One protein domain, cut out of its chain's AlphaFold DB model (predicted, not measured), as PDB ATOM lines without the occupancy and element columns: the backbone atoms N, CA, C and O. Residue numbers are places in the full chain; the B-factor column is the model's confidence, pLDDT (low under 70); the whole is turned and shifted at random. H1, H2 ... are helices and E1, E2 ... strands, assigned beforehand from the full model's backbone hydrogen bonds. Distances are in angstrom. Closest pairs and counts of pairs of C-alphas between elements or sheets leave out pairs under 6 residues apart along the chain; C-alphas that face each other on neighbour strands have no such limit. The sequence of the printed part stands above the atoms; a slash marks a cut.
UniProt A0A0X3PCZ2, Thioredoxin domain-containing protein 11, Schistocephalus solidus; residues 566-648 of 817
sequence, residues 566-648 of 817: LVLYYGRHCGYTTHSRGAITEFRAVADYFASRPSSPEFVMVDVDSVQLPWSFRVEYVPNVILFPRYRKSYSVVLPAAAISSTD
ATOM      1  N   LEU A 566     205.997 341.187 251.875       95.38
ATOM      2  CA  LEU A 566     206.932 340.372 251.112       95.38
ATOM      3  C   LEU A 566     207.176 339.069 251.868       95.38
ATOM      4  O   LEU A 566     207.601 339.087 253.021       95.38
ATOM      5  N   VAL A 567     206.909 337.938 251.225       96.19
ATOM      6  CA  VAL A 567     206.978 336.616 251.847       96.19
ATOM      7  C   VAL A 567     208.081 335.787 251.207       96.19
ATOM      8  O   VAL A 567     208.062 335.587 249.995       96.19
ATOM      9  N   LEU A 568     208.985 335.243 252.021       95.56
ATOM     10  CA  LEU A 568     209.899 334.167 251.641       95.56
ATOM     11  C   LEU A 568     209.349 332.815 252.114       95.56
ATOM     12  O   LEU A 568     209.247 332.556 253.317       95.56
ATOM     13  N   TYR A 569     209.071 331.936 251.158       94.88
ATOM     14  CA  TYR A 569     208.818 330.515 251.376       94.88
ATOM     15  C   TYR A 569     210.148 329.769 251.300       94.88
ATOM     16  O   TYR A 569     210.858 329.869 250.296       94.88
ATOM     17  N   TYR A 570     210.498 329.017 252.342       91.81
ATOM     18  CA  TYR A 570     211.732 328.233 252.381       91.81
ATOM     19  C   TYR A 570     211.499 326.856 253.009       91.81
ATOM     20  O   TYR A 570     210.575 326.684 253.801       91.81
ATOM     21  N   GLY A 571     212.352 325.889 252.668       87.69
ATOM     22  CA  GLY A 571     212.414 324.579 253.323       87.69
ATOM     23  C   GLY A 571     213.773 324.390 253.994       87.69
ATOM     24  O   GLY A 571     214.801 324.730 253.409       87.69
ATOM     25  N   ARG A 572     213.807 323.841 255.209       81.25
ATOM     26  CA  ARG A 572     215.037 323.587 255.986       81.25
ATOM     27  C   ARG A 572     216.015 322.671 255.267       81.25
ATOM     28  O   ARG A 572     217.220 322.780 255.483       81.25
ATOM     29  N   HIS A 573     215.499 321.767 254.444       81.31
ATOM     30  CA  HIS A 573     216.306 320.798 253.710       81.31
ATOM     31  C   HIS A 573     216.812 321.328 252.360       81.31
ATOM     32  O   HIS A 573     217.604 320.660 251.699       81.31
ATOM     33  N   CYS A 574     216.409 322.536 251.952       83.44
ATOM     34  CA  CYS A 574     216.902 323.149 250.728       83.44
ATOM     35  C   CYS A 574     218.246 323.846 250.984       83.44
ATOM     36  O   CYS A 574     218.292 324.916 251.598       83.44
ATOM     37  N   GLY A 575     219.335 323.267 250.467       81.50
ATOM     38  CA  GLY A 575     220.694 323.792 250.643       81.50
ATOM     39  C   GLY A 575     220.865 325.239 250.171       81.50
ATOM     40  O   GLY A 575     221.572 325.998 250.823       81.50
ATOM     41  N   TYR A 576     220.146 325.648 249.116       82.25
ATOM     42  CA  TYR A 576     220.150 327.019 248.580       82.25
ATOM     43  C   TYR A 576     219.500 328.051 249.525       82.25
ATOM     44  O   TYR A 576     219.746 329.252 249.436       82.25
ATOM     45  N   THR A 577     218.671 327.606 250.474       83.44
ATOM     46  CA  THR A 577     218.028 328.512 251.440       83.44
ATOM     47  C   THR A 577     218.870 328.747 252.689       83.44
ATOM     48  O   THR A 577     218.831 329.848 253.235       83.44
ATOM     49  N   THR A 578     219.628 327.739 253.135       77.00
ATOM     50  CA  THR A 578     220.238 327.693 254.474       77.00
ATOM     51  C   THR A 578     221.739 327.989 254.520       77.00
ATOM     52  O   THR A 578     222.272 328.169 255.615       77.00
ATOM     53  N   HIS A 579     222.436 328.066 253.381       77.81
ATOM     54  CA  HIS A 579     223.864 328.413 253.363       77.81
ATOM     55  C   HIS A 579     224.128 329.895 253.709       77.81
ATOM     56  O   HIS A 579     223.217 330.718 253.784       77.81
ATOM     57  N   SER A 580     225.399 330.258 253.915       69.44
ATOM     58  CA  SER A 580     225.812 331.581 254.421       69.44
ATOM     59  C   SER A 580     225.389 332.777 253.552       69.44
ATOM     60  O   SER A 580     225.147 333.846 254.100       69.44
ATOM     61  N   ARG A 581     225.237 332.588 252.234       74.75
ATOM     62  CA  ARG A 581     224.660 333.553 251.268       74.75
ATOM     63  C   ARG A 581     223.351 333.045 250.650       74.75
ATOM     64  O   ARG A 581     223.053 333.301 249.490       74.75
ATOM     65  N   GLY A 582     222.628 332.218 251.400       81.00
ATOM     66  CA  GLY A 582     221.373 331.631 250.955       81.00
ATOM     67  C   GLY A 582     220.220 332.616 251.036       81.00
ATOM     68  O   GLY A 582     220.314 333.671 251.670       81.00
ATOM     69  N   ALA A 583     219.090 332.227 250.445       88.56
ATOM     70  CA  ALA A 583     217.899 333.072 250.360       88.56
ATOM     71  C   ALA A 583     217.456 333.654 251.715       88.56
ATOM     72  O   ALA A 583     216.991 334.787 251.766       88.56
ATOM     73  N   ILE A 584     217.633 332.924 252.824       90.38
ATOM     74  CA  ILE A 584     217.298 333.417 254.168       90.38
ATOM     75  C   ILE A 584     218.168 334.614 254.576       90.38
ATOM     76  O   ILE A 584     217.650 335.583 255.135       90.38
ATOM     77  N   THR A 585     219.481 334.536 254.351       89.19
ATOM     78  CA  THR A 585     220.419 335.603 254.726       89.19
ATOM     79  C   THR A 585     220.171 336.840 253.877       89.19
ATOM     80  O   THR A 585     219.998 337.925 254.430       89.19
ATOM     81  N   GLU A 586     220.061 336.665 252.558       90.75
ATOM     82  CA  GLU A 586     219.832 337.776 251.630       90.75
ATOM     83  C   GLU A 586     218.487 338.458 251.894       90.75
ATOM     84  O   GLU A 586     218.406 339.679 251.976       90.75
ATOM     85  N   PHE A 587     217.430 337.684 252.147       93.38
ATOM     86  CA  PHE A 587     216.115 338.235 252.471       93.38
ATOM     87  C   PHE A 587     216.118 339.074 253.755       93.38
ATOM     88  O   PHE A 587     215.481 340.125 253.809       93.38
ATOM     89  N   ARG A 588     216.859 338.647 254.786       92.56
ATOM     90  CA  ARG A 588     217.042 339.438 256.015       92.56
ATOM     91  C   ARG A 588     217.843 340.710 255.761       92.56
ATOM     92  O   ARG A 588     217.458 341.756 256.271       92.56
ATOM     93  N   ALA A 589     218.896 340.635 254.951       90.88
ATOM     94  CA  ALA A 589     219.676 341.809 254.569       90.88
ATOM     95  C   ALA A 589     218.814 342.833 253.809       90.88
ATOM     96  O   ALA A 589     218.889 344.031 254.081       90.88
ATOM     97  N   VAL A 590     217.926 342.377 252.919       92.31
ATOM     98  CA  VAL A 590     216.954 343.253 252.249       92.31
ATOM     99  C   VAL A 590     215.951 343.839 253.246       92.31
ATOM    100  O   VAL A 590     215.668 345.035 253.184       92.31
ATOM    101  N   ALA A 591     215.455 343.059 254.209       93.06
ATOM    102  CA  ALA A 591     214.599 343.591 255.272       93.06
ATOM    103  C   ALA A 591     215.294 344.715 256.061       93.06
ATOM    104  O   ALA A 591     214.689 345.751 256.343       93.06
ATOM    105  N   ASP A 592     216.583 344.549 256.359       90.50
ATOM    106  CA  ASP A 592     217.399 345.570 257.014       90.50
ATOM    107  C   ASP A 592     217.586 346.823 256.147       90.50
ATOM    108  O   ASP A 592     217.521 347.935 256.674       90.50
ATOM    109  N   TYR A 593     217.752 346.661 254.832       90.62
ATOM    110  CA  TYR A 593     217.862 347.763 253.873       90.62
ATOM    111  C   TYR A 593     216.589 348.623 253.797       90.62
ATOM    112  O   TYR A 593     216.668 349.849 253.676       90.62
ATOM    113  N   PHE A 594     215.407 348.005 253.878       90.38
ATOM    114  CA  PHE A 594     214.127 348.721 253.827       90.38
ATOM    115  C   PHE A 594     213.663 349.263 255.186       90.38
ATOM    116  O   PHE A 594     212.823 350.159 255.207       90.38
ATOM    117  N   ALA A 595     214.236 348.803 256.302       84.00
ATOM    118  CA  ALA A 595     213.757 349.097 257.656       84.00
ATOM    119  C   ALA A 595     213.636 350.592 258.011       84.00
ATOM    120  O   ALA A 595     212.824 350.951 258.859       84.00
ATOM    121  N   SER A 596     214.440 351.466 257.400       78.94
ATOM    122  CA  SER A 596     214.405 352.917 257.639       78.94
ATOM    123  C   SER A 596     213.447 353.679 256.716       78.94
ATOM    124  O   SER A 596     213.342 354.901 256.821       78.94
ATOM    125  N   ARG A 597     212.755 352.996 255.794       83.50
ATOM    126  CA  ARG A 597     211.915 353.637 254.776       83.50
ATOM    127  C   ARG A 597     210.446 353.707 255.210       83.50
ATOM    128  O   ARG A 597     209.903 352.706 255.673       83.50
ATOM    129  N   PRO A 598     209.758 354.838 254.974       72.44
ATOM    130  CA  PRO A 598     208.360 355.025 255.380       72.44
ATOM    131  C   PRO A 598     207.370 354.111 254.636       72.44
ATOM    132  O   PRO A 598     206.294 353.829 255.148       72.44
ATOM    133  N   SER A 599     207.737 353.617 253.451       76.69
ATOM    134  CA  SER A 599     206.952 352.672 252.645       76.69
ATOM    135  C   SER A 599     207.570 351.266 252.630       76.69
ATOM    136  O   SER A 599     207.549 350.591 251.599       76.69
ATOM    137  N   SER A 600     208.210 350.846 253.728       85.62
ATOM    138  CA  SER A 600     208.779 349.497 253.837       85.62
ATOM    139  C   SER A 600     207.669 348.442 253.827       85.62
ATOM    140  O   SER A 600     206.712 348.576 254.594       85.62
ATOM    141  N   PRO A 601     207.802 347.364 253.033       90.69
ATOM    142  CA  PRO A 601     206.921 346.219 253.178       90.69
ATOM    143  C   PRO A 601     207.208 345.503 254.505       90.69
ATOM    144  O   PRO A 601     208.305 345.596 255.065       90.69
ATOM    145  N   GLU A 602     206.224 344.760 255.002       92.31
ATOM    146  CA  GLU A 602     206.425 343.793 256.070       92.31
ATOM    147  C   GLU A 602     207.102 342.546 255.492       92.31
ATOM    148  O   GLU A 602     206.610 341.939 254.539       92.31
ATOM    149  N   PHE A 603     208.233 342.157 256.075       95.06
ATOM    150  CA  PHE A 603     208.966 340.967 255.665       95.06
ATOM    151  C   PHE A 603     208.484 339.768 256.474       95.06
ATOM    152  O   PHE A 603     208.531 339.774 257.704       95.06
ATOM    153  N   VAL A 604     208.046 338.722 255.782       95.12
ATOM    154  CA  VAL A 604     207.515 337.497 256.378       95.12
ATOM    155  C   VAL A 604     208.297 336.297 255.859       95.12
ATOM    156  O   VAL A 604     208.611 336.200 254.678       95.12
ATOM    157  N   MET A 605     208.598 335.352 256.741       94.00
ATOM    158  CA  MET A 605     209.186 334.066 256.384       94.00
ATOM    159  C   MET A 605     208.269 332.927 256.818       94.00
ATOM    160  O   MET A 605     207.763 332.928 257.945       94.00
ATOM    161  N   VAL A 606     208.119 331.925 255.955       92.75
ATOM    162  CA  VAL A 606     207.407 330.684 256.267       92.75
ATOM    163  C   VAL A 606     208.251 329.468 255.903       92.75
ATOM    164  O   VAL A 606     208.783 329.353 254.800       92.75
ATOM    165  N   ASP A 607     208.368 328.574 256.878       90.44
ATOM    166  CA  ASP A 607     209.039 327.288 256.755       90.44
ATOM    167  C   ASP A 607     208.030 326.229 256.307       90.44
ATOM    168  O   ASP A 607     207.243 325.730 257.121       90.44
ATOM    169  N   VAL A 608     208.042 325.891 255.019       88.31
ATOM    170  CA  VAL A 608     207.061 324.966 254.430       88.31
ATOM    171  C   VAL A 608     207.274 323.514 254.870       88.31
ATOM    172  O   VAL A 608     206.350 322.713 254.763       88.31
ATOM    173  N   ASP A 609     208.439 323.179 255.444       82.94
ATOM    174  CA  ASP A 609     208.701 321.853 256.026       82.94
ATOM    175  C   ASP A 609     208.078 321.702 257.425       82.94
ATOM    176  O   ASP A 609     207.952 320.595 257.957       82.94
ATOM    177  N   SER A 610     207.726 322.823 258.061       82.69
ATOM    178  CA  SER A 610     207.191 322.852 259.426       82.69
ATOM    179  C   SER A 610     205.753 323.343 259.511       82.69
ATOM    180  O   SER A 610     205.092 323.068 260.513       82.69
ATOM    181  N   VAL A 611     205.268 324.067 258.503       86.69
ATOM    182  CA  VAL A 611     203.921 324.638 258.463       86.69
ATOM    183  C   VAL A 611     203.226 324.192 257.183       86.69
ATOM    184  O   VAL A 611     203.581 324.635 256.094       86.69
ATOM    185  N   GLN A 612     202.192 323.360 257.312       86.19
ATOM    186  CA  GLN A 612     201.300 323.086 256.192       86.19
ATOM    187  C   GLN A 612     200.457 324.322 255.886       86.19
ATOM    188  O   GLN A 612     199.851 324.916 256.779       86.19
ATOM    189  N   LEU A 613     200.397 324.681 254.610       87.31
ATOM    190  CA  LEU A 613     199.648 325.830 254.120       87.31
ATOM    191  C   LEU A 613     198.384 325.384 253.371       87.31
ATOM    192  O   LEU A 613     198.384 324.315 252.738       87.31
ATOM    193  N   PRO A 614     197.301 326.184 253.419       83.56
ATOM    194  CA  PRO A 614     196.134 325.934 252.586       83.56
ATOM    195  C   PRO A 614     196.533 326.057 251.115       83.56
ATOM    196  O   PRO A 614     197.486 326.760 250.779       83.56
ATOM    197  N   TRP A 615     195.791 325.387 250.234       77.94
ATOM    198  CA  TRP A 615     196.130 325.275 248.812       77.94
ATOM    199  C   TRP A 615     196.416 326.630 248.138       77.94
ATOM    200  O   TRP A 615     197.338 326.720 247.338       77.94
ATOM    201  N   SER A 616     195.704 327.698 248.520       79.31
ATOM    202  CA  SER A 616     195.870 329.053 247.972       79.31
ATOM    203  C   SER A 616     197.221 329.704 248.287       79.31
ATOM    204  O   SER A 616     197.578 330.702 247.670       79.31
ATOM    205  N   PHE A 617     197.948 329.168 249.268       86.50
ATOM    206  CA  PHE A 617     199.254 329.648 249.713       86.50
ATOM    207  C   PHE A 617     200.364 328.605 249.524       86.50
ATOM    208  O   PHE A 617     201.487 328.824 249.972       86.50
ATOM    209  N   ARG A 618     200.081 327.459 248.892       85.56
ATOM    210  CA  ARG A 618     201.120 326.477 248.565       85.56
ATOM    211  C   ARG A 618     201.960 326.985 247.394       85.56
ATOM    212  O   ARG A 618     201.442 327.605 246.471       85.56
ATOM    213  N   VAL A 619     203.255 326.692 247.442       85.56
ATOM    214  CA  VAL A 619     204.209 326.988 246.368       85.56
ATOM    215  C   VAL A 619     204.735 325.685 245.780       85.56
ATOM    216  O   VAL A 619     204.871 324.694 246.492       85.56
ATOM    217  N   GLU A 620     205.020 325.691 244.482       82.62
ATOM    218  CA  GLU A 620     205.505 324.509 243.755       82.62
ATOM    219  C   GLU A 620     206.978 324.194 244.062       82.62
ATOM    220  O   GLU A 620     207.382 323.035 244.073       82.62
ATOM    221  N   TYR A 621     207.779 325.220 244.355       86.44
ATOM    222  CA  TYR A 621     209.206 325.090 244.635       86.44
ATOM    223  C   TYR A 621     209.639 326.008 245.777       86.44
ATOM    224  O   TYR A 621     209.004 327.026 246.056       86.44
ATOM    225  N   VAL A 622     210.758 325.661 246.418       88.25
ATOM    226  CA  VAL A 622     211.428 326.497 247.421       88.25
ATOM    227  C   VAL A 622     212.919 326.674 247.095       88.25
ATOM    228  O   VAL A 622     213.561 325.707 246.683       88.25
ATOM    229  N   PRO A 623     213.502 327.868 247.329       92.38
ATOM    230  CA  PRO A 623     212.835 329.068 247.836       92.38
ATOM    231  C   PRO A 623     211.905 329.725 246.812       92.38
ATOM    232  O   PRO A 623     212.121 329.641 245.605       92.38
ATOM    233  N   ASN A 624     210.893 330.423 247.315       93.88
ATOM    234  CA  ASN A 624     210.005 331.258 246.515       93.88
ATOM    235  C   ASN A 624     209.754 332.583 247.241       93.88
ATOM    236  O   ASN A 624     209.616 332.593 248.466       93.88
ATOM    237  N   VAL A 625     209.714 333.698 246.509       94.50
ATOM    238  CA  VAL A 625     209.442 335.024 247.082       94.50
ATOM    239  C   VAL A 625     208.216 335.620 246.413       94.50
ATOM    240  O   VAL A 625     208.177 335.744 245.191       94.50
ATOM    241  N   ILE A 626     207.226 336.010 247.216       94.62
ATOM    242  CA  ILE A 626     205.962 336.577 246.738       94.62
ATOM    243  C   ILE A 626     205.696 337.903 247.442       94.62
ATOM    244  O   ILE A 626     205.717 337.979 248.670       94.62
ATOM    245  N   LEU A 627     205.404 338.945 246.667       93.81
ATOM    246  CA  LEU A 627     204.900 340.217 247.172       93.81
ATOM    247  C   LEU A 627     203.370 340.212 247.151       93.81
ATOM    248  O   LEU A 627     202.763 339.978 246.107       93.81
ATOM    249  N   PHE A 628     202.757 340.531 248.286       92.88
ATOM    250  CA  PHE A 628     201.322 340.719 248.473       92.88
ATOM    251  C   PHE A 628     201.029 342.204 248.713       92.88
ATOM    252  O   PHE A 628     201.132 342.669 249.858       92.88
ATOM    253  N   PRO A 629     200.654 342.962 247.667       90.44
ATOM    254  CA  PRO A 629     200.560 344.405 247.788       90.44
ATOM    255  C   PRO A 629     199.385 344.845 248.670       90.44
ATOM    256  O   PRO A 629     198.345 344.174 248.743       90.44
ATOM    257  N   ARG A 630     199.530 346.004 249.309       87.69
ATOM    258  CA  ARG A 630     198.500 346.639 250.134       87.69
ATOM    259  C   ARG A 630     197.219 346.848 249.319       87.69
ATOM    260  O   ARG A 630     197.280 347.202 248.143       87.69
ATOM    261  N   TYR A 631     196.060 346.582 249.923       83.25
ATOM    262  CA  TYR A 631     194.718 346.693 249.316       83.25
ATOM    263  C   TYR A 631     194.412 345.808 248.091       83.25
ATOM    264  O   TYR A 631     193.280 345.805 247.614       83.25
ATOM    265  N   ARG A 632     195.372 345.031 247.574       83.81
ATOM    266  CA  ARG A 632     195.191 344.205 246.366       83.81
ATOM    267  C   ARG A 632     195.906 342.861 246.475       83.81
ATOM    268  O   ARG A 632     196.600 342.435 245.560       83.81
ATOM    269  N   LYS A 633     195.709 342.167 247.599       83.69
ATOM    270  CA  LYS A 633     196.368 340.885 247.918       83.69
ATOM    271  C   LYS A 633     196.182 339.805 246.844       83.69
ATOM    272  O   LYS A 633     197.062 338.970 246.677       83.69
ATOM    273  N   SER A 634     195.085 339.861 246.084       78.50
ATOM    274  CA  SER A 634     194.808 338.989 244.934       78.50
ATOM    275  C   SER A 634     195.709 339.234 243.715       78.50
ATOM    276  O   SER A 634     195.780 338.383 242.840       78.50
ATOM    277  N   TYR A 635     196.382 340.385 243.641       83.12
ATOM    278  CA  TYR A 635     197.366 340.740 242.614       83.12
ATOM    279  C   TYR A 635     198.790 340.513 243.133       83.12
ATOM    280  O   TYR A 635     199.674 341.354 242.947       83.12
ATOM    281  N   SER A 636     198.999 339.407 243.849       88.56
ATOM    282  CA  SER A 636     200.323 339.029 244.321       88.56
ATOM    283  C   SER A 636     201.259 338.759 243.143       88.56
ATOM    284  O   SER A 636     200.842 338.321 242.068       88.56
ATOM    285  N   VAL A 637     202.539 339.067 243.331       90.56
ATOM    286  CA  VAL A 637     203.560 338.945 242.287       90.56
ATOM    287  C   VAL A 637     204.674 338.054 242.804       90.56
ATOM    288  O   VAL A 637     205.195 338.279 243.895       90.56
ATOM    289  N   VAL A 638     205.032 337.048 242.015       91.62
ATOM    290  CA  VAL A 638     206.118 336.112 242.316       91.62
ATOM    291  C   VAL A 638     207.422 336.661 241.742       91.62
ATOM    292  O   VAL A 638     207.446 337.131 240.602       91.62
ATOM    293  N   LEU A 639     208.508 336.597 242.510       90.94
ATOM    294  CA  LEU A 639     209.847 336.873 241.999       90.94
ATOM    295  C   LEU A 639     210.227 335.778 240.982       90.94
ATOM    296  O   LEU A 639     210.169 334.595 241.330       90.94
ATOM    297  N   PRO A 640     210.624 336.126 239.743       89.94
ATOM    298  CA  PRO A 640     210.950 335.132 238.724       89.94
ATOM    299  C   PRO A 640     212.022 334.140 239.189       89.94
ATOM    300  O   PRO A 640     213.025 334.537 239.783       89.94
ATOM    301  N   ALA A 641     211.850 332.855 238.864       83.44
ATOM    302  CA  ALA A 641     212.770 331.793 239.282       83.44
ATOM    303  C   ALA A 641     214.230 332.063 238.863       83.44
ATOM    304  O   ALA A 641     215.143 331.866 239.659       83.44
ATOM    305  N   ALA A 642     214.448 332.616 237.664       82.56
ATOM    306  CA  ALA A 642     215.781 332.999 237.191       82.56
ATOM    307  C   ALA A 642     216.454 334.073 238.072       82.56
ATOM    308  O   ALA A 642     217.666 334.042 238.265       82.56
ATOM    309  N   ALA A 643     215.670 334.995 238.643       84.25
ATOM    310  CA  ALA A 643     216.171 336.020 239.556       84.25
ATOM    311  C   ALA A 643     216.465 335.448 240.954       84.25
ATOM    312  O   ALA A 643     217.413 335.890 241.602       84.25
ATOM    313  N   ILE A 644     215.688 334.444 241.385       81.75
ATOM    314  CA  ILE A 644     215.921 333.694 242.630       81.75
ATOM    315  C   ILE A 644     217.220 332.890 242.557       81.75
ATOM    316  O   ILE A 644     217.967 332.876 243.525       81.75
ATOM    317  N   SER A 645     217.487 332.231 241.427       77.75
ATOM    318  CA  SER A 645     218.663 331.369 241.227       77.75
ATOM    319  C   SER A 645     219.939 332.120 240.822       77.75
ATOM    320  O   SER A 645     220.968 331.490 240.573       77.75
ATOM    321  N   SER A 646     219.888 333.449 240.730       78.69
ATOM    322  CA  SER A 646     221.030 334.290 240.366       78.69
ATOM    323  C   SER A 646     222.070 334.365 241.489       78.69
ATOM    324  O   SER A 646     221.747 334.272 242.671       78.69
ATOM    325  N   THR A 647     223.332 334.611 241.129       78.50
ATOM    326  CA  THR A 647     224.403 334.922 242.088       78.50
ATOM    327  C   THR A 647     224.199 336.261 242.805       78.50
ATOM    328  O   THR A 647     224.854 336.499 243.816       78.50
ATOM    329  N   ASP A 648     223.311 337.123 242.297       86.25
ATOM    330  CA  ASP A 648     223.031 338.462 242.829       86.25
ATOM    331  C   ASP A 648     221.580 338.608 243.335       86.25
ATOM    332  O   ASP A 648     220.824 339.515 242.974       86.25
TER     333      ASP A 648
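AT A GLANCE: This is residues 566 to 648 of the 817 residues of the protein "Thioredoxin domain-containing protein 11" of Schistocephalus solidus (UniProt A0A0X3PCZ2). A small three-stranded sheet with E1 in the middle has one long helix, H2, packed along its strands on one face, over E2 and E1. Two short helical turns lie at the margins: H1 just past the end of E1, and H3 beyond the E3 edge of the sheet. The printed part has 83 residues, with three named helices and three named strands in the order E1, H1, H2, E2, E3, H3; the sheet is mixed, in the order E2, E1, E3. The class is mixed, helices and strands, with under half of the residues in named elements. The whole is compact and rounded, with a radius of gyration of the C-alphas of 12.9 A and spans of 34 by 30 by 24 A.

IN THESE COORDINATES: E1, residues 566 to 570, begins at C-alpha 566 (206.932, 340.372, 251.112) and is 13.1 A long from first to last C-alpha. H1 is residues 575 to 578. H2, residues 583 to 594, begins at C-alpha 583 (217.899, 333.072, 250.360) and is 16.5 A long. E2, residues 602 to 607, is 16.7 A long, and E3, residues 624 to 628, is 13.0 A long. H3, residues 641 to 644, ends at C-alpha 644 (215.921, 333.694, 242.630).

HOW THE PARTS SIT: E1 is the inner strand. It is parallel to E2, at 16 degrees, with N 568 and O 604 at 2.8 A. It is antiparallel to E3, at 156 degrees, with N 567 and O 626 at 2.8 A. H2 is on the sheet at a height of 9.7 A, over E2 and E1, and runs along the strands, at 11 degrees to E2 on the local plane; its closest C-alphas to E2 are those of Ala 591 and Phe 603, 6.2 A apart. This is two layers, a helix on one face of a sheet. E1, H1, H2 and E2 form a strand-helix-strand unit, two parallel neighbour strands joined through helices, with a right-handed crossover. H1 only grazes the sheet, with residues 576 to 578. H1 and H2 touch only at the corner by their link, the closest C-alphas being those of Thr 577 and Ala 583, 4.7 A apart; H2 does so with residues 583 to 585 alone. H3 is not on the sheet, but only just, with 4 pairs of C-alphas within 10 A. Every O i to N i+4 pair of H2 is within hydrogen-bond range; H1 and H3 are too short for such a pair.

THE WHOLE: The C-alphas farthest apart, those of His 573 and Pro 598, are 35.2 A apart. The printed part has no cut. The links E2 to E3 and E3 to H3 are long, with 16 and 12 residues; in the second, residues 637 to 638 pair antiparallel with residues 626 to 627 of E3. Mean pLDDT of the printed part is 86.6, and residue 580 is under 70.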